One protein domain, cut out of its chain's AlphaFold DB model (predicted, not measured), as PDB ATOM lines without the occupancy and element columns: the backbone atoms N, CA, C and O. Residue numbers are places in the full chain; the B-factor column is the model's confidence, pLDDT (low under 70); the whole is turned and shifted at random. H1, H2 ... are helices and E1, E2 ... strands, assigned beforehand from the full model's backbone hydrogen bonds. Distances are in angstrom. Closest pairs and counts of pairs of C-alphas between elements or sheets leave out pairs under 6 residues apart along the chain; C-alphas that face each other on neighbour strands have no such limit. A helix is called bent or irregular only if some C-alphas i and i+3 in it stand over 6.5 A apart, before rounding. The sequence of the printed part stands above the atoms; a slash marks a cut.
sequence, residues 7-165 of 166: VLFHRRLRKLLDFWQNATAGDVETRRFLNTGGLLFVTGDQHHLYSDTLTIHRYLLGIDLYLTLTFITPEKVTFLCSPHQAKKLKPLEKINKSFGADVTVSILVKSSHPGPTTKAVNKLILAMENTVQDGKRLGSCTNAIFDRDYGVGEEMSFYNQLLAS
ATOM      1  N   VAL A   7     -18.983 -16.826 -23.893       91.12
ATOM      2  CA  VAL A   7     -20.286 -17.490 -24.057       91.12
ATOM      3  C   VAL A   7     -20.607 -18.338 -22.829       91.12
ATOM      4  O   VAL A   7     -21.721 -18.294 -22.309       91.12
ATOM      5  N   LEU A   8     -19.626 -19.100 -22.331       92.00
ATOM      6  CA  LEU A   8     -19.807 -19.889 -21.113       92.00
ATOM      7  C   LEU A   8     -19.999 -19.002 -19.885       92.00
ATOM      8  O   LEU A   8     -20.870 -19.313 -19.074       92.00
ATOM      9  N   PHE A   9     -19.234 -17.915 -19.772       94.12
ATOM     10  CA  PHE A   9     -19.368 -16.946 -18.687       94.12
ATOM     11  C   PHE A   9     -20.784 -16.368 -18.627       94.12
ATOM     12  O   PHE A   9     -21.460 -16.543 -17.615       94.12
ATOM     13  N   HIS A  10     -21.264 -15.767 -19.720       92.75
ATOM     14  CA  HIS A  10     -22.584 -15.126 -19.764       92.75
ATOM     15  C   HIS A  10     -23.716 -16.122 -19.504       92.75
ATOM     16  O   HIS A  10     -24.620 -15.845 -18.719       92.75
ATOM     17  N   ARG A  11     -23.610 -17.343 -20.043       91.94
ATOM     18  CA  ARG A  11     -24.579 -18.414 -19.772       91.94
ATOM     19  C   ARG A  11     -24.607 -18.835 -18.300       91.94
ATOM     20  O   ARG A  11     -25.677 -19.096 -17.757       91.94
ATOM     21  N   ARG A  12     -23.445 -18.969 -17.656       94.69
ATOM     22  CA  ARG A  12     -23.349 -19.384 -16.244       94.69
ATOM     23  C   ARG A  12     -23.767 -18.268 -15.295       94.69
ATOM     24  O   ARG A  12     -24.455 -18.551 -14.318       94.69
ATOM     25  N   LEU A  13     -23.402 -17.029 -15.616       93.94
ATOM     26  CA  LEU A  13     -23.879 -15.839 -14.928       93.94
ATOM     27  C   LEU A  13     -25.402 -15.758 -15.001       93.94
ATOM     28  O   LEU A  13     -26.041 -15.581 -13.972       93.94
ATOM     29  N   ARG A  14     -25.994 -15.993 -16.178       92.81
ATOM     30  CA  ARG A  14     -27.452 -16.003 -16.320       92.81
ATOM     31  C   ARG A  14     -28.125 -17.010 -15.411       92.81
ATOM     32  O   ARG A  14     -29.041 -16.638 -14.704       92.81
ATOM     33  N   LYS A  15     -27.609 -18.238 -15.332       92.81
ATOM     34  CA  LYS A  15     -28.142 -19.238 -14.396       92.81
ATOM     35  C   LYS A  15     -28.119 -18.764 -12.940       92.81
ATOM     36  O   LYS A  15     -29.072 -19.018 -12.218       92.81
ATOM     37  N   LEU A  16     -27.042 -18.097 -12.513       92.25
ATOM     38  CA  LEU A  16     -26.959 -17.521 -11.167       92.25
ATOM     39  C   LEU A  16     -28.016 -16.425 -10.968       92.25
ATOM     40  O   LEU A  16     -28.675 -16.392  -9.935       92.25
ATOM     41  N   LEU A  17     -28.186 -15.546 -11.955       92.81
ATOM     42  CA  LEU A  17     -29.150 -14.451 -11.883       92.81
ATOM     43  C   LEU A  17     -30.595 -14.938 -11.951       92.81
ATOM     44  O   LEU A  17     -31.414 -14.451 -11.187       92.81
ATOM     45  N   ASP A  18     -30.900 -15.930 -12.784       92.00
ATOM     46  CA  ASP A  18     -32.216 -16.563 -12.840       92.00
ATOM     47  C   ASP A  18     -32.534 -17.220 -11.489       92.00
ATOM     48  O   ASP A  18     -33.643 -17.085 -10.976       92.00
ATOM     49  N   PHE A  19     -31.556 -17.892 -10.872       90.56
ATOM     50  CA  PHE A  19     -31.716 -18.480  -9.540       90.56
ATOM     51  C   PHE A  19     -31.975 -17.415  -8.463       90.56
ATOM     52  O   PHE A  19     -32.814 -17.610  -7.587       90.56
ATOM     53  N   TRP A  20     -31.298 -16.268  -8.551       91.75
ATOM     54  CA  TRP A  20     -31.511 -15.132  -7.653       91.75
ATOM     55  C   TRP A  20     -32.886 -14.485  -7.874       91.75
ATOM     56  O   TRP A  20     -33.637 -14.294  -6.920       91.75
ATOM     57  N   GLN A  21     -33.245 -14.156  -9.113       90.19
ATOM     58  CA  GLN A  21     -34.485 -13.448  -9.451       90.19
ATOM     59  C   GLN A  21     -35.738 -14.272  -9.145       90.19
ATOM     60  O   GLN A  21     -36.759 -13.707  -8.763       90.19
ATOM     61  N   ASN A  22     -35.652 -15.598  -9.266       91.12
ATOM     62  CA  ASN A  22     -36.751 -16.511  -8.954       91.12
ATOM     63  C   ASN A  22     -36.767 -16.959  -7.483       91.12
ATOM     64  O   ASN A  22     -37.450 -17.925  -7.141       91.12
ATOM     65  N   ALA A  23     -36.019 -16.285  -6.605       90.62
ATOM     66  CA  ALA A  23     -36.022 -16.586  -5.185       90.62
ATOM     67  C   ALA A  23     -37.415 -16.421  -4.569       90.62
ATOM     68  O   ALA A  23     -38.128 -15.454  -4.843       90.62
ATOM     69  N   THR A  24     -37.787 -17.342  -3.677       91.38
ATOM     70  CA  THR A  24     -39.076 -17.296  -2.973       91.38
ATOM     71  C   THR A  24     -38.892 -17.464  -1.470       91.38
ATOM     72  O   THR A  24     -37.893 -18.006  -1.003       91.38
ATOM     73  N   ALA A  25     -39.863 -16.996  -0.683       88.50
ATOM     74  CA  ALA A  25     -39.787 -17.090   0.778       88.50
ATOM     75  C   ALA A  25     -39.899 -18.538   1.291       88.50
ATOM     76  O   ALA A  25     -39.410 -18.837   2.379       88.50
ATOM     77  N   GLY A  26     -40.538 -19.419   0.512       88.38
ATOM     78  CA  GLY A  26     -40.736 -20.827   0.856       88.38
ATOM     79  C   GLY A  26     -39.535 -21.726   0.555       88.38
ATOM     80  O   GLY A  26     -39.469 -22.828   1.090       88.38
ATOM     81  N   ASP A  27     -38.582 -21.270  -0.258       87.62
ATOM     82  CA  ASP A  27     -37.396 -22.044  -0.615       87.62
ATOM     83  C   ASP A  27     -36.198 -21.653   0.263       87.62
ATOM     84  O   ASP A  27     -35.713 -20.520   0.257       87.62
ATOM     85  N   VAL A  28     -35.715 -22.618   1.047       82.81
ATOM     86  CA  VAL A  28     -34.640 -22.432   2.029       82.81
ATOM     87  C   VAL A  28     -33.322 -22.016   1.375       82.81
ATOM     88  O   VAL A  28     -32.575 -21.242   1.988       82.81
ATOM     89  N   GLU A  29     -33.061 -22.481   0.152       79.19
ATOM     90  CA  GLU A  29     -31.822 -22.213  -0.580       79.19
ATOM     91  C   GLU A  29     -31.821 -20.797  -1.160       79.19
ATOM     92  O   GLU A  29     -30.832 -20.066  -1.053       79.19
ATOM     93  N   THR A  30     -32.955 -20.366  -1.720       82.94
ATOM     94  CA  THR A  30     -33.044 -19.073  -2.407       82.94
ATOM     95  C   THR A  30     -33.529 -17.928  -1.531       82.94
ATOM     96  O   THR A  30     -33.230 -16.779  -1.849       82.94
ATOM     97  N   ARG A  31     -34.194 -18.168  -0.390       83.88
ATOM     98  CA  ARG A  31     -34.750 -17.092   0.465       83.88
ATOM     99  C   ARG A  31     -33.746 -15.997   0.839       83.88
ATOM    100  O   ARG A  31     -34.136 -14.850   1.043       83.88
ATOM    101  N   ARG A  32     -32.451 -16.327   0.929       82.31
ATOM    102  CA  ARG A  32     -31.379 -15.361   1.238       82.31
ATOM    103  C   ARG A  32     -31.234 -14.296   0.146       82.31
ATOM    104  O   ARG A  32     -30.866 -13.162   0.443       82.31
ATOM    105  N   PHE A  33     -31.585 -14.624  -1.093       87.50
ATOM    106  CA  PHE A  33     -31.518 -13.717  -2.232       87.50
ATOM    107  C   PHE A  33     -32.629 -12.658  -2.256       87.50
ATOM    108  O   PHE A  33     -32.399 -11.584  -2.806       87.50
ATOM    109  N   LEU A  34     -33.776 -12.884  -1.599       87.06
ATOM    110  CA  LEU A  34     -34.916 -11.945  -1.596       87.06
ATOM    111  C   LEU A  34     -34.531 -10.525  -1.159       87.06
ATOM    112  O   LEU A  34     -34.977  -9.530  -1.736       87.06
ATOM    113  N   ASN A  35     -33.657 -10.438  -0.158       86.38
ATOM    114  CA  ASN A  35     -33.171  -9.174   0.393       86.38
ATOM    115  C   ASN A  35     -31.730  -8.866  -0.013       86.38
ATOM    116  O   ASN A  35     -31.167  -7.889   0.469       86.38
ATOM    117  N   THR A  36     -31.128  -9.668  -0.888       90.88
ATOM    118  CA  THR A  36     -29.785  -9.402  -1.399       90.88
ATOM    119  C   THR A  36     -29.901  -8.485  -2.612       90.88
ATOM    120  O   THR A  36     -30.657  -8.782  -3.535       90.88
ATOM    121  N   GLY A  37     -29.182  -7.363  -2.603       91.06
ATOM    122  CA  GLY A  37     -29.064  -6.452  -3.749       91.06
ATOM    123  C   GLY A  37     -27.782  -6.678  -4.554       91.06
ATOM    124  O   GLY A  37     -27.749  -6.429  -5.757       91.06
ATOM    125  N   GLY A  38     -26.731  -7.186  -3.903       92.81
ATOM    126  CA  GLY A  38     -25.406  -7.365  -4.490       92.81
ATOM    127  C   GLY A  38     -24.673  -8.555  -3.881       92.81
ATOM    128  O   GLY A  38     -24.847  -8.840  -2.701       92.81
ATOM    129  N   LEU A  39     -23.838  -9.232  -4.662       93.06
ATOM    130  CA  LEU A  39     -22.928 -10.278  -4.198       93.06
ATOM    131  C   LEU A  39     -21.487  -9.798  -4.326       93.06
ATOM    132  O   LEU A  39     -21.053  -9.436  -5.420       93.06
ATOM    133  N   LEU A  40     -20.751  -9.818  -3.218       91.69
ATOM    134  CA  LEU A  40     -19.340  -9.470  -3.155       91.69
ATOM    135  C   LEU A  40     -18.487 -10.727  -2.963       91.69
ATOM    136  O   LEU A  40     -18.619 -11.467  -1.987       91.69
ATOM    137  N   PHE A  41     -17.562 -10.917  -3.893       89.75
ATOM    138  CA  PHE A  41     -16.617 -12.019  -3.937       89.75
ATOM    139  C   PHE A  41     -15.202 -11.467  -3.833       89.75
ATOM    140  O   PHE A  41     -14.777 -10.664  -4.665       89.75
ATOM    141  N   VAL A  42     -14.471 -11.903  -2.809       86.25
ATOM    142  CA  VAL A  42     -13.092 -11.478  -2.551       86.25
ATOM    143  C   VAL A  42     -12.174 -12.685  -2.647       86.25
ATOM    144  O   VAL A  42     -12.352 -13.672  -1.934       86.25
ATOM    145  N   THR A  43     -11.205 -12.617  -3.558       83.88
ATOM    146  CA  THR A  43     -10.158 -13.637  -3.685       83.88
ATOM    147  C   THR A  43      -8.841 -13.088  -3.171       83.88
ATOM    148  O   THR A  43      -8.393 -12.032  -3.621       83.88
ATOM    149  N   GLY A  44      -8.245 -13.808  -2.221       76.81
ATOM    150  CA  GLY A  44      -6.924 -13.520  -1.672       76.81
ATOM    151  C   GLY A  44      -5.796 -14.011  -2.578       76.81
ATOM    152  O   GLY A  44      -5.958 -14.147  -3.796       76.81
ATOM    153  N   ASP A  45      -4.641 -14.250  -1.973       75.62
ATOM    154  CA  ASP A  45      -3.461 -14.779  -2.648       75.62
ATOM    155  C   ASP A  45      -3.589 -16.272  -3.014       75.62
ATOM    156  O   ASP A  45      -4.615 -16.923  -2.806       75.62
ATOM    157  N   GLN A  46      -2.530 -16.821  -3.611       68.56
ATOM    158  CA  GLN A  46      -2.482 -18.215  -4.055       68.56
ATOM    159  C   GLN A  46      -2.333 -19.225  -2.914       68.56
ATOM    160  O   GLN A  46      -2.436 -20.423  -3.167       68.56
ATOM    161  N   HIS A  47      -2.092 -18.775  -1.681       66.75
ATOM    162  CA  HIS A  47      -1.863 -19.666  -0.544       66.75
ATOM    163  C   HIS A  47      -3.177 -20.193   0.047       66.75
ATOM    164  O   HIS A  47      -3.192 -21.259   0.657       66.75
ATOM    165  N   HIS A  48      -4.295 -19.524  -0.242       61.88
ATOM    166  CA  HIS A  48      -5.635 -19.899   0.211       61.88
ATOM    167  C   HIS A  48      -6.396 -20.625  -0.905       61.88
ATOM    168  O   HIS A  48      -7.415 -20.163  -1.437       61.88
ATOM    169  N   LEU A  49      -5.851 -21.772  -1.315       54.50
ATOM    170  CA  LEU A  49      -6.490 -22.661  -2.281       54.50
ATOM    171  C   LEU A  49      -7.779 -23.213  -1.646       54.50
ATOM    172  O   LEU A  49      -7.747 -23.675  -0.514       54.50
ATOM    173  N   TYR A  50      -8.896 -23.191  -2.384       57.38
ATOM    174  CA  TYR A  50     -10.217 -23.708  -1.966       57.38
ATOM    175  C   TYR A  50     -11.078 -22.805  -1.065       57.38
ATOM    176  O   TYR A  50     -11.745 -23.285  -0.153       57.38
ATOM    177  N   SER A  51     -11.164 -21.510  -1.378       72.19
ATOM    178  CA  SER A  51     -12.287 -20.687  -0.902       72.19
ATOM    179  C   SER A  51     -13.532 -20.864  -1.783       72.19
ATOM    180  O   SER A  51     -13.421 -21.055  -2.999       72.19
ATOM    181  N   ASP A  52     -14.724 -20.729  -1.194       80.56
ATOM    182  CA  ASP A  52     -16.005 -20.697  -1.926       80.56
ATOM    183  C   ASP A  52     -15.973 -19.666  -3.065       80.56
ATOM    184  O   ASP A  52     -16.433 -19.925  -4.179       80.56
ATOM    185  N   THR A  53     -15.323 -18.524  -2.821       84.44
ATOM    186  CA  THR A  53     -15.102 -17.480  -3.823       84.44
ATOM    187  C   THR A  53     -14.334 -17.994  -5.040       84.44
ATOM    188  O   THR A  53     -14.722 -17.723  -6.180       84.44
ATOM    189  N   LEU A  54     -13.252 -18.752  -4.830       85.56
ATOM    190  CA  LEU A  54     -12.455 -19.300  -5.927       85.56
ATOM    191  C   LEU A  54     -13.263 -20.324  -6.732       85.56
ATOM    192  O   LEU A  54     -13.181 -20.343  -7.959       85.56
ATOM    193  N   THR A  55     -14.094 -21.128  -6.065       87.62
ATOM    194  CA  THR A  55     -15.015 -22.063  -6.729       87.62
ATOM    195  C   THR A  55     -16.027 -21.326  -7.605       87.62
ATOM    196  O   THR A  55     -16.237 -21.718  -8.755       87.62
ATOM    197  N   ILE A  56     -16.598 -20.218  -7.122       89.19
ATOM    198  CA  ILE A  56     -17.511 -19.377  -7.908       89.19
ATOM    199  C   ILE A  56     -16.783 -18.746  -9.100       89.19
ATOM    200  O   ILE A  56     -17.303 -18.777 -10.215       89.19
ATOM    201  N   HIS A  57     -15.561 -18.236  -8.915       89.44
ATOM    202  CA  HIS A  57     -14.748 -17.723 -10.021       89.44
ATOM    203  C   HIS A  57     -14.435 -18.809 -11.062       89.44
ATOM    204  O   HIS A  57     -14.626 -18.568 -12.253       89.44
ATOM    205  N   ARG A  58     -14.047 -20.022 -10.643       90.81
ATOM    206  CA  ARG A  58     -13.829 -21.168 -11.547       90.81
ATOM    207  C   ARG A  58     -15.093 -21.541 -12.300       90.81
ATOM    208  O   ARG A  58     -15.043 -21.751 -13.514       90.81
ATOM    209  N   TYR A  59     -16.224 -21.599 -11.602       92.50
ATOM    210  CA  TYR A  59     -17.511 -21.856 -12.226       92.50
ATOM    211  C   TYR A  59     -17.809 -20.780 -13.269       92.50
ATOM    212  O   TYR A  59     -17.998 -21.116 -14.430       92.50
ATOM    213  N   LEU A  60     -17.778 -19.494 -12.928       93.56
ATOM    214  CA  LEU A  60     -18.136 -18.426 -13.862       93.56
ATOM    215  C   LEU A  60     -17.140 -18.294 -15.026       93.56
ATOM    216  O   LEU A  60     -17.550 -18.246 -16.183       93.56
ATOM    217  N   LEU A  61     -15.841 -18.261 -14.740       93.50
ATOM    218  CA  LEU A  61     -14.806 -17.831 -15.687       93.50
ATOM    219  C   LEU A  61     -14.016 -18.984 -16.313       93.50
ATOM    220  O   LEU A  61     -13.384 -18.791 -17.350       93.50
ATOM    221  N   GLY A  62     -14.027 -20.169 -15.696       91.44
ATOM    222  CA  GLY A  62     -13.186 -21.301 -16.102       91.44
ATOM    223  C   GLY A  62     -11.694 -21.119 -15.794       91.44
ATOM    224  O   GLY A  62     -10.883 -21.915 -16.261       91.44
ATOM    225  N   ILE A  63     -11.330 -20.081 -15.035       90.25
ATOM    226  CA  ILE A  63      -9.955 -19.766 -14.637       90.25
ATOM    227  C   ILE A  63      -9.906 -19.307 -13.181       90.25
ATOM    228  O   ILE A  63     -10.898 -18.814 -12.644       90.25
ATOM    229  N   ASP A  64      -8.716 -19.392 -12.592       87.62
ATOM    230  CA  ASP A  64      -8.443 -18.852 -11.265       87.62
ATOM    231  C   ASP A  64      -8.077 -17.372 -11.342       87.62
ATOM    232  O   ASP A  64      -7.150 -16.966 -12.055       87.62
ATOM    233  N   LEU A  65      -8.814 -16.564 -10.583       87.56
ATOM    234  CA  LEU A  65      -8.478 -15.175 -10.310       87.56
ATOM    235  C   LEU A  65      -8.132 -15.040  -8.832       87.56
ATOM    236  O   LEU A  65      -8.962 -15.342  -7.982       87.56
ATOM    237  N   TYR A  66      -6.923 -14.558  -8.565       87.69
ATOM    238  CA  TYR A  66      -6.428 -14.194  -7.240       87.69
ATOM    239  C   TYR A  66      -6.391 -12.674  -7.101       87.69
ATOM    240  O   TYR A  66      -6.383 -11.965  -8.116       87.69
ATOM    241  N   LEU A  67      -6.354 -12.166  -5.869       87.06
ATOM    242  CA  LEU A  67      -6.288 -10.732  -5.569       87.06
ATOM    243  C   LEU A  67      -7.321  -9.920  -6.368       87.06
ATOM    244  O   LEU A  67      -7.014  -8.857  -6.914       87.06
ATOM    245  N   THR A  68      -8.536 -10.444  -6.511       89.81
ATOM    246  CA  THR A  68      -9.605  -9.845  -7.320       89.81
ATOM    247  C   THR A  68     -10.868  -9.689  -6.487       89.81
ATOM    248  O   THR A  68     -11.296 -10.639  -5.826       89.81
ATOM    249  N   LEU A  69     -11.474  -8.500  -6.566       91.94
ATOM    250  CA  LEU A  69     -12.849  -8.275  -6.127       91.94
ATOM    251  C   LEU A  69     -13.787  -8.433  -7.311       91.94
ATOM    252  O   LEU A  69     -13.558  -7.839  -8.367       91.94
ATOM    253  N   THR A  70     -14.862  -9.174  -7.104       94.44
ATOM    254  CA  THR A  70     -15.959  -9.287  -8.057       94.44
ATOM    255  C   THR A  70     -17.242  -8.896  -7.349       94.44
ATOM    256  O   THR A  70     -17.600  -9.486  -6.333       94.44
ATOM    257  N   PHE A  71     -17.932  -7.899  -7.884       95.12
ATOM    258  CA  PHE A  71     -19.225  -7.450  -7.390       95.12
ATOM    259  C   PHE A  71     -20.295  -7.708  -8.446       95.12
ATOM    260  O   PHE A  71     -20.158  -7.251  -9.581       95.12
ATOM    261  N   ILE A  72     -21.331  -8.461  -8.090       95.19
ATOM    262  CA  ILE A  72     -22.415  -8.859  -8.992       95.19
ATOM    263  C   ILE A  72     -23.727  -8.283  -8.477       95.19
ATOM    264  O   ILE A  72     -24.116  -8.546  -7.344       95.19
ATOM    265  N   THR A  73     -24.432  -7.557  -9.330       94.12
ATOM    266  CA  THR A  73     -25.839  -7.189  -9.159       94.12
ATOM    267  C   THR A  73     -26.670  -7.865 -10.257       94.12
ATOM    268  O   THR A  73     -26.095  -8.403 -11.211       94.12
ATOM    269  N   PRO A  74     -28.014  -7.835 -10.176       91.44
ATOM    270  CA  PRO A  74     -28.875  -8.374 -11.230       91.44
ATOM    271  C   PRO A  74     -28.612  -7.815 -12.638       91.44
ATOM    272  O   PRO A  74     -28.909  -8.484 -13.621       91.44
ATOM    273  N   GLU A  75     -28.033  -6.618 -12.742       91.00
ATOM    274  CA  GLU A  75     -27.837  -5.907 -14.013       91.00
ATOM    275  C   GLU A  75     -26.365  -5.785 -14.422       91.00
ATOM    276  O   GLU A  75     -26.052  -5.514 -15.589       91.00
ATOM    277  N   LYS A  76     -25.435  -5.945 -13.472       93.44
ATOM    278  CA  LYS A  76     -24.027  -5.615 -13.692       93.44
ATOM    279  C   LYS A  76     -23.068  -6.513 -12.920       93.44
ATOM    280  O   LYS A  76     -23.226  -6.746 -11.728       93.44
ATOM    281  N   VAL A  77     -21.981  -6.904 -13.577       95.31
ATOM    282  CA  VAL A  77     -20.796  -7.490 -12.942       95.31
ATOM    283  C   VAL A  77     -19.639  -6.507 -13.026       95.31
ATOM    284  O   VAL A  77     -19.292  -6.028 -14.105       95.31
ATOM    285  N   THR A  78     -19.011  -6.220 -11.891       96.56
ATOM    286  CA  THR A  78     -17.825  -5.366 -11.808       96.56
ATOM    287  C   THR A  78     -16.648  -6.145 -11.242       96.56
ATOM    288  O   THR A  78     -16.711  -6.641 -10.122       96.56
ATOM    289  N   PHE A  79     -15.558  -6.221 -12.004       96.06
ATOM    290  CA  PHE A  79     -14.289  -6.795 -11.557       96.06
ATOM    291  C   PHE A  79     -13.320  -5.677 -11.185       96.06
ATOM    292  O   PHE A  79     -13.147  -4.747 -11.969       96.06
ATOM    293  N   LEU A  80     -12.635  -5.784 -10.049       94.69
ATOM    294  CA  LEU A  80     -11.481  -4.956  -9.700       94.69
ATOM    295  C   LEU A  80     -10.250  -5.855  -9.550       94.69
ATOM    296  O   LEU A  80     -10.133  -6.623  -8.594       94.69
ATOM    297  N   CYS A  81      -9.335  -5.770 -10.515       93.69
ATOM    298  CA  CYS A  81      -8.242  -6.734 -10.682       93.69
ATOM    299  C   CYS A  81      -6.948  -6.077 -11.186       93.69
ATOM    300  O   CYS A  81      -6.915  -4.883 -11.488       93.69
ATOM    301  N   SER A  82      -5.865  -6.855 -11.270       92.06
ATOM    302  CA  SER A  82      -4.586  -6.387 -11.825       92.06
ATOM    303  C   SER A  82      -4.671  -6.098 -13.339       92.06
ATOM    304  O   SER A  82      -5.524  -6.666 -14.031       92.06
ATOM    305  N   PRO A  83      -3.747  -5.304 -13.919       92.69
ATOM    306  CA  PRO A  83      -3.727  -5.035 -15.361       92.69
ATOM    307  C   PRO A  83      -3.599  -6.305 -16.212       92.69
ATOM    308  O   PRO A  83      -4.176  -6.401 -17.295       92.69
ATOM    309  N   HIS A  84      -2.860  -7.302 -15.721       91.56
ATOM    310  CA  HIS A  84      -2.700  -8.583 -16.402       91.56
ATOM    311  C   HIS A  84      -4.012  -9.382 -16.442       91.56
ATOM    312  O   HIS A  84      -4.378  -9.909 -17.491       91.56
ATOM    313  N   GLN A  85      -4.756  -9.432 -15.333       92.81
ATOM    314  CA  GLN A  85      -6.064 -10.095 -15.289       92.81
ATOM    315  C   GLN A  85      -7.110  -9.344 -16.109       92.81
ATOM    316  O   GLN A  85      -7.890  -9.975 -16.820       92.81
ATOM    317  N   ALA A  86      -7.074  -8.010 -16.096       94.12
ATOM    318  CA  ALA A  86      -7.972  -7.190 -16.897       94.12
ATOM    319  C   ALA A  86      -7.889  -7.547 -18.388       94.12
ATOM    320  O   ALA A  86      -8.923  -7.693 -19.034       94.12
ATOM    321  N   LYS A  87      -6.684  -7.793 -18.926       93.88
ATOM    322  CA  LYS A  87      -6.506  -8.254 -20.318       93.88
ATOM    323  C   LYS A  87      -7.243  -9.566 -20.609       93.88
ATOM    324  O   LYS A  87      -7.824  -9.697 -21.680       93.88
ATOM    325  N   LYS A  88      -7.263 -10.505 -19.656       93.38
ATOM    326  CA  LYS A  88      -7.981 -11.788 -19.784       93.38
ATOM    327  C   LYS A  88      -9.498 -11.621 -19.713       93.38
ATOM    328  O   LYS A  88     -10.221 -12.385 -20.339       93.38
ATOM    329  N   LEU A  89      -9.970 -10.636 -18.948       94.69
ATOM    330  CA  LEU A  89     -11.394 -10.370 -18.739       94.69
ATOM    331  C   LEU A  89     -11.997  -9.460 -19.812       94.69
ATOM    332  O   LEU A  89     -13.197  -9.535 -20.047       94.69
ATOM    333  N   LYS A  90     -11.193  -8.642 -20.506       93.12
ATOM    334  CA  LYS A  90     -11.649  -7.706 -21.554       93.12
ATOM    335  C   LYS A  90     -12.624  -8.301 -22.582       93.12
ATOM    336  O   LYS A  90     -13.565  -7.600 -22.948       93.12
ATOM    337  N   PRO A  91     -12.474  -9.558 -23.041       92.19
ATOM    338  CA  PRO A  91     -13.448 -10.177 -23.937       92.19
ATOM    339  C   PRO A  91     -14.882 -10.250 -23.383       92.19
ATOM    340  O   PRO A  91     -15.814 -10.325 -24.178       92.19
ATOM    341  N   LEU A  92     -15.068 -10.212 -22.058       92.38
ATOM    342  CA  LEU A  92     -16.379 -10.273 -21.403       92.38
ATOM    343  C   LEU A  92     -17.201  -8.985 -21.551       92.38
ATOM    344  O   LEU A  92     -18.425  -9.059 -21.514       92.38
ATOM    345  N   GLU A  93     -16.551  -7.830 -21.743       90.19
ATOM    346  CA  GLU A  93     -17.231  -6.536 -21.954       90.19
ATOM    347  C   GLU A  93     -17.905  -6.450 -23.330       90.19
ATOM    348  O   GLU A  93     -18.730  -5.571 -23.574       90.19
ATOM    349  N   LYS A  94     -17.554  -7.347 -24.259       82.44
ATOM    350  CA  LYS A  94     -18.165  -7.375 -25.583       82.44
ATOM    351  C   LYS A  94     -19.575  -7.941 -25.467       82.44
ATOM    352  O   LYS A  94     -19.744  -9.118 -25.145       82.44
ATOM    353  N   ILE A  95     -20.567  -7.119 -25.806       66.44
ATOM    354  CA  ILE A  95     -21.948  -7.563 -25.988       66.44
ATOM    355  C   ILE A  95     -21.937  -8.623 -27.090       66.44
ATOM    356  O   ILE A  95     -21.613  -8.344 -28.247       66.44
ATOM    357  N   ASN A  96     -22.249  -9.858 -26.726       65.25
ATOM    358  CA  ASN A  96     -22.477 -10.930 -27.680       65.25
ATOM    359  C   ASN A  96     -23.990 -11.210 -27.724       65.25
ATOM    360  O   ASN A  96     -24.713 -10.909 -26.785       65.25
ATOM    361  N   LYS A  97     -24.515 -11.779 -28.814       69.44
ATOM    362  CA  LYS A  97     -25.940 -12.171 -28.890       69.44
ATOM    363  C   LYS A  97     -26.237 -13.453 -28.092       69.44
ATOM    364  O   LYS A  97     -27.184 -14.168 -28.409       69.44
ATOM    365  N   SER A  98     -25.378 -13.816 -27.138       68.56
ATOM    366  CA  SER A  98     -25.530 -15.062 -26.392       68.56
ATOM    367  C   SER A  98     -26.483 -14.879 -25.216       68.56
ATOM    368  O   SER A  98     -26.646 -13.784 -24.684       68.56
ATOM    369  N   PHE A  99     -27.130 -15.974 -24.826       71.88
ATOM    370  CA  PHE A  99     -28.020 -16.001 -23.675       71.88
ATOM    371  C   PHE A  99     -27.288 -15.507 -22.418       71.88
ATOM    372  O   PHE A  99     -26.276 -16.089 -22.018       71.88
ATOM    373  N   GLY A 100     -27.808 -14.437 -21.814       68.44
ATOM    374  CA  GLY A 100     -27.266 -13.823 -20.606       68.44
ATOM    375  C   GLY A 100     -26.417 -12.569 -20.793       68.44
ATOM    376  O   GLY A 100     -26.025 -11.973 -19.790       68.44
ATOM    377  N   ALA A 101     -26.155 -12.161 -22.035       74.31
ATOM    378  CA  ALA A 101     -25.306 -11.019 -22.376       74.31
ATOM    379  C   ALA A 101     -25.953  -9.636 -22.190       74.31
ATOM    380  O   ALA A 101     -25.340  -8.620 -22.508       74.31
ATOM    381  N   ASP A 102     -27.186  -9.594 -21.692       81.38
ATOM    382  CA  ASP A 102     -27.886  -8.383 -21.261       81.38
ATOM    383  C   ASP A 102     -27.317  -7.803 -19.950       81.38
ATOM    384  O   ASP A 102     -27.592  -6.652 -19.625       81.38
ATOM    385  N   VAL A 103     -26.467  -8.549 -19.229       88.50
ATOM    386  CA  VAL A 103     -25.751  -8.035 -18.050       88.50
ATOM    387  C   VAL A 103     -24.485  -7.296 -18.456       88.50
ATOM    388  O   VAL A 103     -23.617  -7.820 -19.159       88.50
ATOM    389  N   THR A 104     -24.341  -6.080 -17.938       91.88
ATOM    390  CA  THR A 104     -23.168  -5.246 -18.200       91.88
ATOM    391  C   THR A 104     -21.955  -5.783 -17.448       91.88
ATOM    392  O   THR A 104     -21.992  -5.950 -16.231       91.88
ATOM    393  N   VAL A 105     -20.834  -5.984 -18.142       94.31
ATOM    394  CA  VAL A 105     -19.547  -6.297 -17.505       94.31
ATOM    395  C   VAL A 105     -18.680  -5.042 -17.475       94.31
ATOM    396  O   VAL A 105     -18.529  -4.361 -18.484       94.31
ATOM    397  N   SER A 106     -18.108  -4.733 -16.313       95.38
ATOM    398  CA  SER A 106     -17.230  -3.582 -16.089       95.38
ATOM    399  C   SER A 106     -15.917  -4.037 -15.469       95.38
ATOM    400  O   SER A 106     -15.913  -4.626 -14.388       95.38
ATOM    401  N   ILE A 107     -14.792  -3.718 -16.103       96.00
ATOM    402  CA  ILE A 107     -13.467  -4.085 -15.590       96.00
ATOM    403  C   ILE A 107     -12.741  -2.838 -15.092       96.00
ATOM    404  O   ILE A 107     -12.339  -1.964 -15.862       96.00
ATOM    405  N   LEU A 108     -12.545  -2.778 -13.782       94.69
ATOM    406  CA  LEU A 108     -11.751  -1.781 -13.085       94.69
ATOM    407  C   LEU A 108     -10.338  -2.334 -12.866       94.69
ATOM    408  O   LEU A 108     -10.146  -3.464 -12.412       94.69
ATOM    409  N   VAL A 109      -9.334  -1.535 -13.215       92.94
ATOM    410  CA  VAL A 109      -7.930  -1.948 -13.161       92.94
ATOM    411  C   VAL A 109      -7.250  -1.290 -11.969       92.94
ATOM    412  O   VAL A 109      -7.244  -0.064 -11.863       92.94
ATOM    413  N   LYS A 110      -6.645  -2.106 -11.104       87.81
ATOM    414  CA  LYS A 110      -5.719  -1.651 -10.066       87.81
ATOM    415  C   LYS A 110      -4.427  -1.199 -10.738       87.81
ATOM    416  O   LYS A 110      -3.771  -1.973 -11.434       87.81
ATOM    417  N   SER A 111      -4.108   0.078 -10.591       82.44
ATOM    418  CA  SER A 111      -2.869   0.675 -11.075       82.44
ATOM    419  C   SER A 111      -1.773   0.519 -10.025       82.44
ATOM    420  O   SER A 111      -2.042   0.512  -8.828       82.44
ATOM    421  N   SER A 112      -0.519   0.492 -10.464       75.94
ATOM    422  CA  SER A 112       0.629   0.632  -9.560       75.94
ATOM    423  C   SER A 112       0.734   2.039  -8.950       75.94
ATOM    424  O   SER A 112       1.500   2.243  -8.019       75.94
ATOM    425  N   HIS A 113      -0.025   3.013  -9.466       75.81
ATOM    426  CA  HIS A 113      -0.093   4.367  -8.920       75.81
ATOM    427  C   HIS A 113      -1.294   4.505  -7.965       75.81
ATOM    428  O   HIS A 113      -2.404   4.131  -8.365       75.81
ATOM    429  N   PRO A 114      -1.124   5.110  -6.771       74.19
ATOM    430  CA  PRO A 114      -2.181   5.188  -5.759       74.19
ATOM    431  C   PRO A 114      -3.466   5.865  -6.253       74.19
ATOM    432  O   PRO A 114      -4.546   5.292  -6.150       74.19
ATOM    433  N   GLY A 115      -3.365   7.041  -6.885       82.31
ATOM    434  CA  GLY A 115      -4.536   7.839  -7.286       82.31
ATOM    435  C   GLY A 115      -5.542   7.102  -8.191       82.31
ATOM    436  O   GLY A 115      -6.731   7.037  -7.864       82.31
ATOM    437  N   PRO A 116      -5.111   6.512  -9.323       81.25
ATOM    438  CA  PRO A 116      -6.001   5.727 -10.178       81.25
ATOM    439  C   PRO A 116      -6.616   4.502  -9.484       81.25
ATOM    440  O   PRO A 116      -7.778   4.186  -9.748       81.25
ATOM    441  N   THR A 117      -5.879   3.843  -8.583       81.44
ATOM    442  CA  THR A 117      -6.390   2.706  -7.800       81.44
ATOM    443  C   THR A 117      -7.465   3.149  -6.821       81.44
ATOM    444  O   THR A 117      -8.550   2.572  -6.835       81.44
ATOM    445  N   THR A 118      -7.240   4.231  -6.071       84.19
ATOM    446  CA  THR A 118      -8.254   4.824  -5.187       84.19
ATOM    447  C   THR A 118      -9.524   5.174  -5.959       84.19
ATOM    448  O   THR A 118     -10.627   4.869  -5.519       84.19
ATOM    449  N   LYS A 119      -9.404   5.739  -7.169       86.69
ATOM    450  CA  LYS A 119     -10.573   6.039  -8.013       86.69
ATOM    451  C   LYS A 119     -11.331   4.779  -8.441       86.69
ATOM    452  O   LYS A 119     -12.560   4.791  -8.476       86.69
ATOM    453  N   ALA A 120     -10.622   3.714  -8.815       87.44
ATOM    454  CA  ALA A 120     -11.229   2.439  -9.193       87.44
ATOM    455  C   ALA A 120     -11.951   1.789  -8.003       87.44
ATOM    456  O   ALA A 120     -13.089   1.348  -8.132       87.44
ATOM    457  N   VAL A 121     -11.318   1.810  -6.836       87.25
ATOM    458  CA  VAL A 121     -11.887   1.348  -5.570       87.25
ATOM    459  C   VAL A 121     -13.141   2.139  -5.199       87.25
ATOM    460  O   VAL A 121     -14.192   1.542  -4.993       87.25
ATOM    461  N   ASN A 122     -13.080   3.472  -5.203       89.56
ATOM    462  CA  ASN A 122     -14.221   4.313  -4.833       89.56
ATOM    463  C   ASN A 122     -15.423   4.089  -5.754       89.56
ATOM    464  O   ASN A 122     -16.559   4.109  -5.301       89.56
ATOM    465  N   LYS A 123     -15.198   3.807  -7.044       91.88
ATOM    466  CA  LYS A 123     -16.287   3.420  -7.955       91.88
ATOM    467  C   LYS A 123     -16.973   2.119  -7.540       91.88
ATOM    468  O   LYS A 123     -18.176   1.995  -7.740       91.88
ATOM    469  N   LEU A 124     -16.217   1.151  -7.021       91.50
ATOM    470  CA  LEU A 124     -16.768  -0.108  -6.530       91.50
ATOM    471  C   LEU A 124     -17.543   0.106  -5.224       91.50
ATOM    472  O   LEU A 124     -18.659  -0.392  -5.111       91.50
ATOM    473  N   ILE A 125     -16.990   0.899  -4.299       90.81
ATOM    474  CA  ILE A 125     -17.647   1.284  -3.040       90.81
ATOM    475  C   ILE A 125     -18.982   1.973  -3.325       90.81
ATOM    476  O   ILE A 125     -20.010   1.512  -2.851       90.81
ATOM    477  N   LEU A 126     -18.996   2.992  -4.188       91.69
ATOM    478  CA  LEU A 126     -20.227   3.693  -4.562       91.69
ATOM    479  C   LEU A 126     -21.267   2.750  -5.185       91.69
ATOM    480  O   LEU A 126     -22.462   2.885  -4.938       91.69
ATOM    481  N   ALA A 127     -20.836   1.772  -5.990       91.19
ATOM    482  CA  ALA A 127     -21.752   0.779  -6.549       91.19
ATOM    483  C   ALA A 127     -22.360  -0.123  -5.459       91.19
ATOM    484  O   ALA A 127     -23.546  -0.448  -5.525       91.19
ATOM    485  N   MET A 128     -21.566  -0.506  -4.458       91.50
ATOM    486  CA  MET A 128     -22.024  -1.267  -3.296       91.50
ATOM    487  C   MET A 128     -22.976  -0.447  -2.417       91.50
ATOM    488  O   MET A 128     -24.040  -0.946  -2.062       91.50
ATOM    489  N   GLU A 129     -22.645   0.812  -2.129       90.69
ATOM    490  CA  GLU A 129     -23.479   1.736  -1.350       90.69
ATOM    491  C   GLU A 129     -24.841   1.958  -2.012       90.69
ATOM    492  O   GLU A 129     -25.875   1.769  -1.378       90.69
ATOM    493  N   ASN A 130     -24.861   2.258  -3.313       89.94
ATOM    494  CA  ASN A 130     -26.110   2.418  -4.062       89.94
ATOM    495  C   ASN A 130     -26.974   1.152  -4.025       89.94
ATOM    496  O   ASN A 130     -28.196   1.232  -4.046       89.94
ATOM    497  N   THR A 131     -26.349  -0.022  -3.945       88.38
ATOM    498  CA  THR A 131     -27.066  -1.299  -3.889       88.38
ATOM    499  C   THR A 131     -27.753  -1.528  -2.541       88.38
ATOM    500  O   THR A 131     -28.734  -2.265  -2.487       88.38
ATOM    501  N   VAL A 132     -27.267  -0.923  -1.450       86.44
ATOM    502  CA  VAL A 132     -27.829  -1.106  -0.097       86.44
ATOM    503  C   VAL A 132     -28.808  -0.008   0.330       86.44
ATOM    504  O   VAL A 132     -29.484  -0.169   1.345       86.44
ATOM    505  N   GLN A 133     -28.930   1.083  -0.436       77.69
ATOM    506  CA  GLN A 133     -29.780   2.233  -0.086       77.69
ATOM    507  C   GLN A 133     -31.273   1.882   0.075       77.69
ATOM    508  O   GLN A 133     -31.945   2.483   0.910       77.69
ATOM    509  N   ASP A 134     -31.771   0.847  -0.607       76.06
ATOM    510  CA  ASP A 134     -33.188   0.439  -0.567       76.06
ATOM    511  C   ASP A 134     -33.495  -0.651   0.485       76.06
ATOM    512  O   ASP A 134     -34.397  -1.476   0.317       76.06
ATOM    513  N   GLY A 135     -32.698  -0.735   1.557       76.81
ATOM    514  CA  GLY A 135     -32.835  -1.773   2.594       76.81
ATOM    515  C   GLY A 135     -32.395  -3.174   2.143       76.81
ATOM    516  O   GLY A 135     -32.562  -4.159   2.872       76.81
ATOM    517  N   LYS A 136     -31.818  -3.271   0.943       85.69
ATOM    518  CA  LYS A 136     -31.157  -4.468   0.421       85.69
ATOM    519  C   LYS A 136     -29.802  -4.671   1.104       85.69
ATOM    520  O   LYS A 136     -29.184  -3.744   1.618       85.69
ATOM    521  N   ARG A 137     -29.330  -5.914   1.107       87.62
ATOM    522  CA  ARG A 137     -28.074  -6.338   1.735       87.62
ATOM    523  C   ARG A 137     -27.057  -6.779   0.695       87.62
ATOM    524  O   ARG A 137     -27.423  -7.228  -0.395       87.62
ATOM    525  N   LEU A 138     -25.785  -6.712   1.065       89.12
ATOM    526  CA  LEU A 138     -24.721  -7.376   0.324       89.12
ATOM    527  C   LEU A 138     -24.576  -8.810   0.835       89.12
ATOM    528  O   LEU A 138     -24.433  -9.039   2.033       89.12
ATOM    529  N   GLY A 139     -24.627  -9.777  -0.073       87.50
ATOM    530  CA  GLY A 139     -24.219 -11.147   0.203       87.50
ATOM    531  C   GLY A 139     -22.719 -11.301  -0.030       87.50
ATOM    532  O   GLY A 139     -22.167 -10.717  -0.960       87.50
ATOM    533  N   SER A 140     -22.051 -12.101   0.791       84.19
ATOM    534  CA  SER A 140     -20.642 -12.455   0.611       84.19
ATOM    535  C   SER A 140     -20.388 -13.889   1.075       84.19
ATOM    536  O   SER A 140     -21.183 -14.470   1.818       84.19
ATOM    537  N   CYS A 141     -19.280 -14.483   0.629       71.12
ATOM    538  CA  CYS A 141     -18.805 -15.760   1.157       71.12
ATOM    539  C   CYS A 141     -18.076 -15.507   2.489       71.12
ATOM    540  O   CYS A 141     -16.864 -15.310   2.514       71.12
ATOM    541  N   THR A 142     -18.813 -15.490   3.601       54.78
ATOM    542  CA  THR A 142     -18.304 -15.136   4.943       54.78
ATOM    543  C   THR A 142     -17.339 -16.153   5.570       54.78
ATOM    544  O   THR A 142     -16.789 -15.878   6.631       54.78
ATOM    545  N   ASN A 143     -17.073 -17.290   4.919       47.56
ATOM    546  CA  ASN A 143     -16.077 -18.276   5.366       47.56
ATOM    547  C   ASN A 143     -14.671 -18.044   4.781       47.56
ATOM    548  O   ASN A 143     -13.775 -18.857   5.004       47.56
ATOM    549  N   ALA A 144     -14.453 -16.966   4.020       43.25
ATOM    550  CA  ALA A 144     -13.114 -16.596   3.575       43.25
ATOM    551  C   ALA A 144     -12.300 -16.073   4.775       43.25
ATOM    552  O   ALA A 144     -12.325 -14.887   5.095       43.25
ATOM    553  N   ILE A 145     -11.606 -16.980   5.467       38.50
ATOM    554  CA  ILE A 145     -10.592 -16.628   6.463       38.50
ATOM    555  C   ILE A 145      -9.431 -15.993   5.692       38.50
ATOM    556  O   ILE A 145      -8.727 -16.672   4.950       38.50
ATOM    557  N   PHE A 146      -9.273 -14.679   5.828       44.59
ATOM    558  CA  PHE A 146      -8.059 -13.981   5.421       44.59
ATOM    559  C   PHE A 146      -7.099 -14.039   6.609       44.59
ATOM    560  O   PHE A 146      -7.367 -13.409   7.637       44.59
ATOM    561  N   ASP A 147      -6.023 -14.824   6.503       37.47
ATOM    562  CA  ASP A 147      -5.003 -14.872   7.553       37.47
ATOM    563  C   ASP A 147      -4.443 -13.465   7.799       37.47
ATOM    564  O   ASP A 147      -3.970 -12.783   6.887       37.47
ATOM    565  N   ARG A 148      -4.529 -13.019   9.058       35.62
ATOM    566  CA  ARG A 148      -4.118 -11.678   9.511       35.62
ATOM    567  C   ARG A 148      -2.598 -11.508   9.610       35.62
ATOM    568  O   ARG A 148      -2.148 -10.393   9.850       35.62
ATOM    569  N   ASP A 149      -1.828 -12.578   9.412       33.31
ATOM    570  CA  ASP A 149      -0.413 -12.638   9.796       33.31
ATOM    571  C   ASP A 149       0.594 -12.467   8.652       33.31
ATOM    572  O   ASP A 149       1.799 -12.406   8.896       33.31
ATOM    573  N   TYR A 150       0.149 -12.285   7.407       33.56
ATOM    574  CA  TYR A 150       1.067 -11.914   6.331       33.56
ATOM    575  C   TYR A 150       1.122 -10.399   6.172       33.56
ATOM    576  O   TYR A 150       0.265  -9.803   5.528       33.56
ATOM    577  N   GLY A 151       2.151  -9.820   6.804       33.59
ATOM    578  CA  GLY A 151       2.799  -8.540   6.503       33.59
ATOM    579  C   GLY A 151       1.892  -7.432   5.980       33.59
ATOM    580  O   GLY A 151       1.479  -7.458   4.827       33.59
ATOM    581  N   VAL A 152       1.666  -6.415   6.813       35.22
ATOM    582  CA  VAL A 152       0.918  -5.188   6.509       35.22
ATOM    583  C   VAL A 152       1.432  -4.523   5.222       35.22
ATOM    584  O   VAL A 152       2.285  -3.642   5.243       35.22
ATOM    585  N   GLY A 153       0.902  -4.958   4.085       37.09
ATOM    586  CA  GLY A 153       0.829  -4.192   2.855       37.09
ATOM    587  C   GLY A 153      -0.509  -3.463   2.839       37.09
ATOM    588  O   GLY A 153      -1.536  -4.037   3.212       37.09
ATOM    589  N   GLU A 154      -0.505  -2.203   2.406       39.88
ATOM    590  CA  GLU A 154      -1.685  -1.323   2.369       39.88
ATOM    591  C   GLU A 154      -2.914  -1.977   1.701       39.88
ATOM    592  O   GLU A 154      -4.050  -1.698   2.080       39.88
ATOM    593  N   GLU A 155      -2.709  -2.917   0.770       39.69
ATOM    594  CA  GLU A 155      -3.789  -3.633   0.084       39.69
ATOM    595  C   GLU A 155      -4.602  -4.577   0.995       39.69
ATOM    596  O   GLU A 155      -5.811  -4.680   0.803       39.69
ATOM    597  N   MET A 156      -4.000  -5.238   1.995       38.56
ATOM    598  CA  MET A 156      -4.709  -6.181   2.890       38.56
ATOM    599  C   MET A 156      -5.411  -5.482   4.058       38.56
ATOM    600  O   MET A 156      -6.507  -5.882   4.458       38.56
ATOM    601  N   SER A 157      -4.830  -4.387   4.562       40.66
ATOM    602  CA  SER A 157      -5.497  -3.499   5.526       40.66
ATOM    603  C   SER A 157      -6.795  -2.926   4.942       40.66
ATOM    604  O   SER A 157      -7.821  -2.872   5.624       40.66
ATOM    605  N   PHE A 158      -6.774  -2.608   3.646       47.03
ATOM    606  CA  PHE A 158      -7.914  -2.077   2.913       47.03
ATOM    607  C   PHE A 158      -9.082  -3.074   2.784       47.03
ATOM    608  O   PHE A 158     -10.225  -2.693   3.026       47.03
ATOM    609  N   TYR A 159      -8.834  -4.353   2.466       50.03
ATOM    610  CA  TYR A 159      -9.912  -5.357   2.408       50.03
ATOM    611  C   TYR A 159     -10.577  -5.572   3.766       50.03
ATOM    612  O   TYR A 159     -11.800  -5.686   3.838       50.03
ATOM    613  N   ASN A 160      -9.787  -5.570   4.839       41.88
ATOM    614  CA  ASN A 160     -10.304  -5.714   6.196       41.88
ATOM    615  C   ASN A 160     -11.107  -4.480   6.642       41.88
ATOM    616  O   ASN A 160     -12.145  -4.645   7.276       41.88
ATOM    617  N   GLN A 161     -10.698  -3.260   6.270       42.41
ATOM    618  CA  GLN A 161     -11.495  -2.046   6.512       42.41
ATOM    619  C   GLN A 161     -12.785  -2.010   5.685       42.41
ATOM    620  O   GLN A 161     -13.839  -1.658   6.214       42.41
ATOM    621  N   LEU A 162     -12.727  -2.410   4.411       45.50
ATOM    622  CA  LEU A 162     -13.896  -2.480   3.536       45.50
ATOM    623  C   LEU A 162     -14.929  -3.484   4.068       45.50
ATOM    624  O   LEU A 162     -16.112  -3.172   4.090       45.50
ATOM    625  N   LEU A 163     -14.491  -4.663   4.522       45.47
ATOM    626  CA  LEU A 163     -15.379  -5.684   5.085       45.47
ATOM    627  C   LEU A 163     -15.895  -5.328   6.487       45.47
ATOM    628  O   LEU A 163     -16.984  -5.761   6.831       45.47
ATOM    629  N   ALA A 164     -15.152  -4.547   7.278       40.69
ATOM    630  CA  ALA A 164     -15.583  -4.092   8.605       40.69
ATOM    631  C   ALA A 164     -16.543  -2.884   8.575       40.69
ATOM    632  O   ALA A 164     -17.061  -2.493   9.618       40.69
ATOM    633  N   SER A 165     -16.751  -2.276   7.402       34.41
ATOM    634  CA  SER A 165     -17.654  -1.130   7.206       34.41
ATOM    635  C   SER A 165     -19.085  -1.539   6.816       34.41
ATOM    636  O   SER A 165     -19.921  -0.664   6.586       34.41
TER     637      SER A 165
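This is residues 7 to 165 of the 166 residues of the protein "FACT-Spt16_Nlob domain-containing protein" of Melampsora larici-populina (strain 98AG31 / pathotype 3-4-7) (UniProt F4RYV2). A twisted five-stranded sheet is the middle layer here, with the long helix H4 over one face and H2 and H3 over the other: three layers, helices on both faces of a sheet. H1 packs on H2 with residues 8 to 13, and H5 only grazes the sheet; residues 149 to 154, of which 154 belongs to H5, stick out. The printed part has 159 residues, with five named helices and five named strands in the order H1 E1 H2 E2 E3 H3 E4 H4 E5 H5. The sheet is mixed, in the order E4 E3 E2 E1 E5, and the class is mixed, helices and strands. The whole is compact, with a radius of gyration of the C-alphas of 15.7 A and spans of 45 by 33 by 31 A.

Start at H1, residues 7 to 21, which only grazes the sheet, with residues 10 to 20. Next comes E1, residues 36 to 43, then H2, residues 52 to 61, across E1 at 83 degrees on the local plane and 9.7 A in height over the sheet. H1 touches H2 with residues 8 to 13 alone, at a steep tilt of 52 degrees, opposite ways; their closest C-alphas, of Phe 9 and Leu 60, are 5.2 A apart. E2, residues 68 to 72, is antiparallel to E1, with N 41 and O 70 at 2.8 A. E2 forms a hairpin with E3, residues 76 to 81, where N 71 and O 78 are 2.8 A apart. H3, residues 83 to 93, is irregular, with C-alphas 88 and 91 7.1 A apart. E4, residues 104 to 109, is parallel to E3, with N 106 and O 77 at 2.8 A; E3, H3 and E4 form a strand-helix-strand unit, two parallel neighbour strands with a helix between, and its crossover is right-handed. H3 is on the same face as H2, and its closest C-alphas to E4 are those of Glu 93 and Val 105, 5.0 A apart. On the opposite face H4, residues 114 to 132, lies over E3, E2 and E1 at a height of 9.5 A; Leu 80 and Ala 120 have the closest C-alphas of E3 and H4, 7.4 A apart. E5, residues 137 to 140, is parallel to E1, with N 139 and O 38 at 2.8 A. H5, residues 154 to 164, only just is on the sheet, with 5 pairs of C-alphas within 10 A, and only grazes it. In H1, H2, H4 and H5 every O i to N i+4 pair is within hydrogen-bond range; H3 has 3 of 7, and 5 of 8 from O i to N i+3.

Find C-alpha 7 at (-20.286, -17.490, -24.057); H1 runs 20.8 A from there. E1 spans 20.2 A. From C-alpha 114 at (-2.181, 5.188, -5.759), H4 runs 27.0 A. H5 ends at C-alpha 164, at (-15.583, -4.092, 8.605).

The C-alphas of Gly 26 and His 113 are the two farthest apart, at 48.8 A. The printed part has no cut. The links H1 to E1 and E5 to H5 are long. Look at the B-factor column: pLDDT is under 70 at residues 46 to 50, 95 to 98, 100 and 142 to 165, and H5 has a mean of 43.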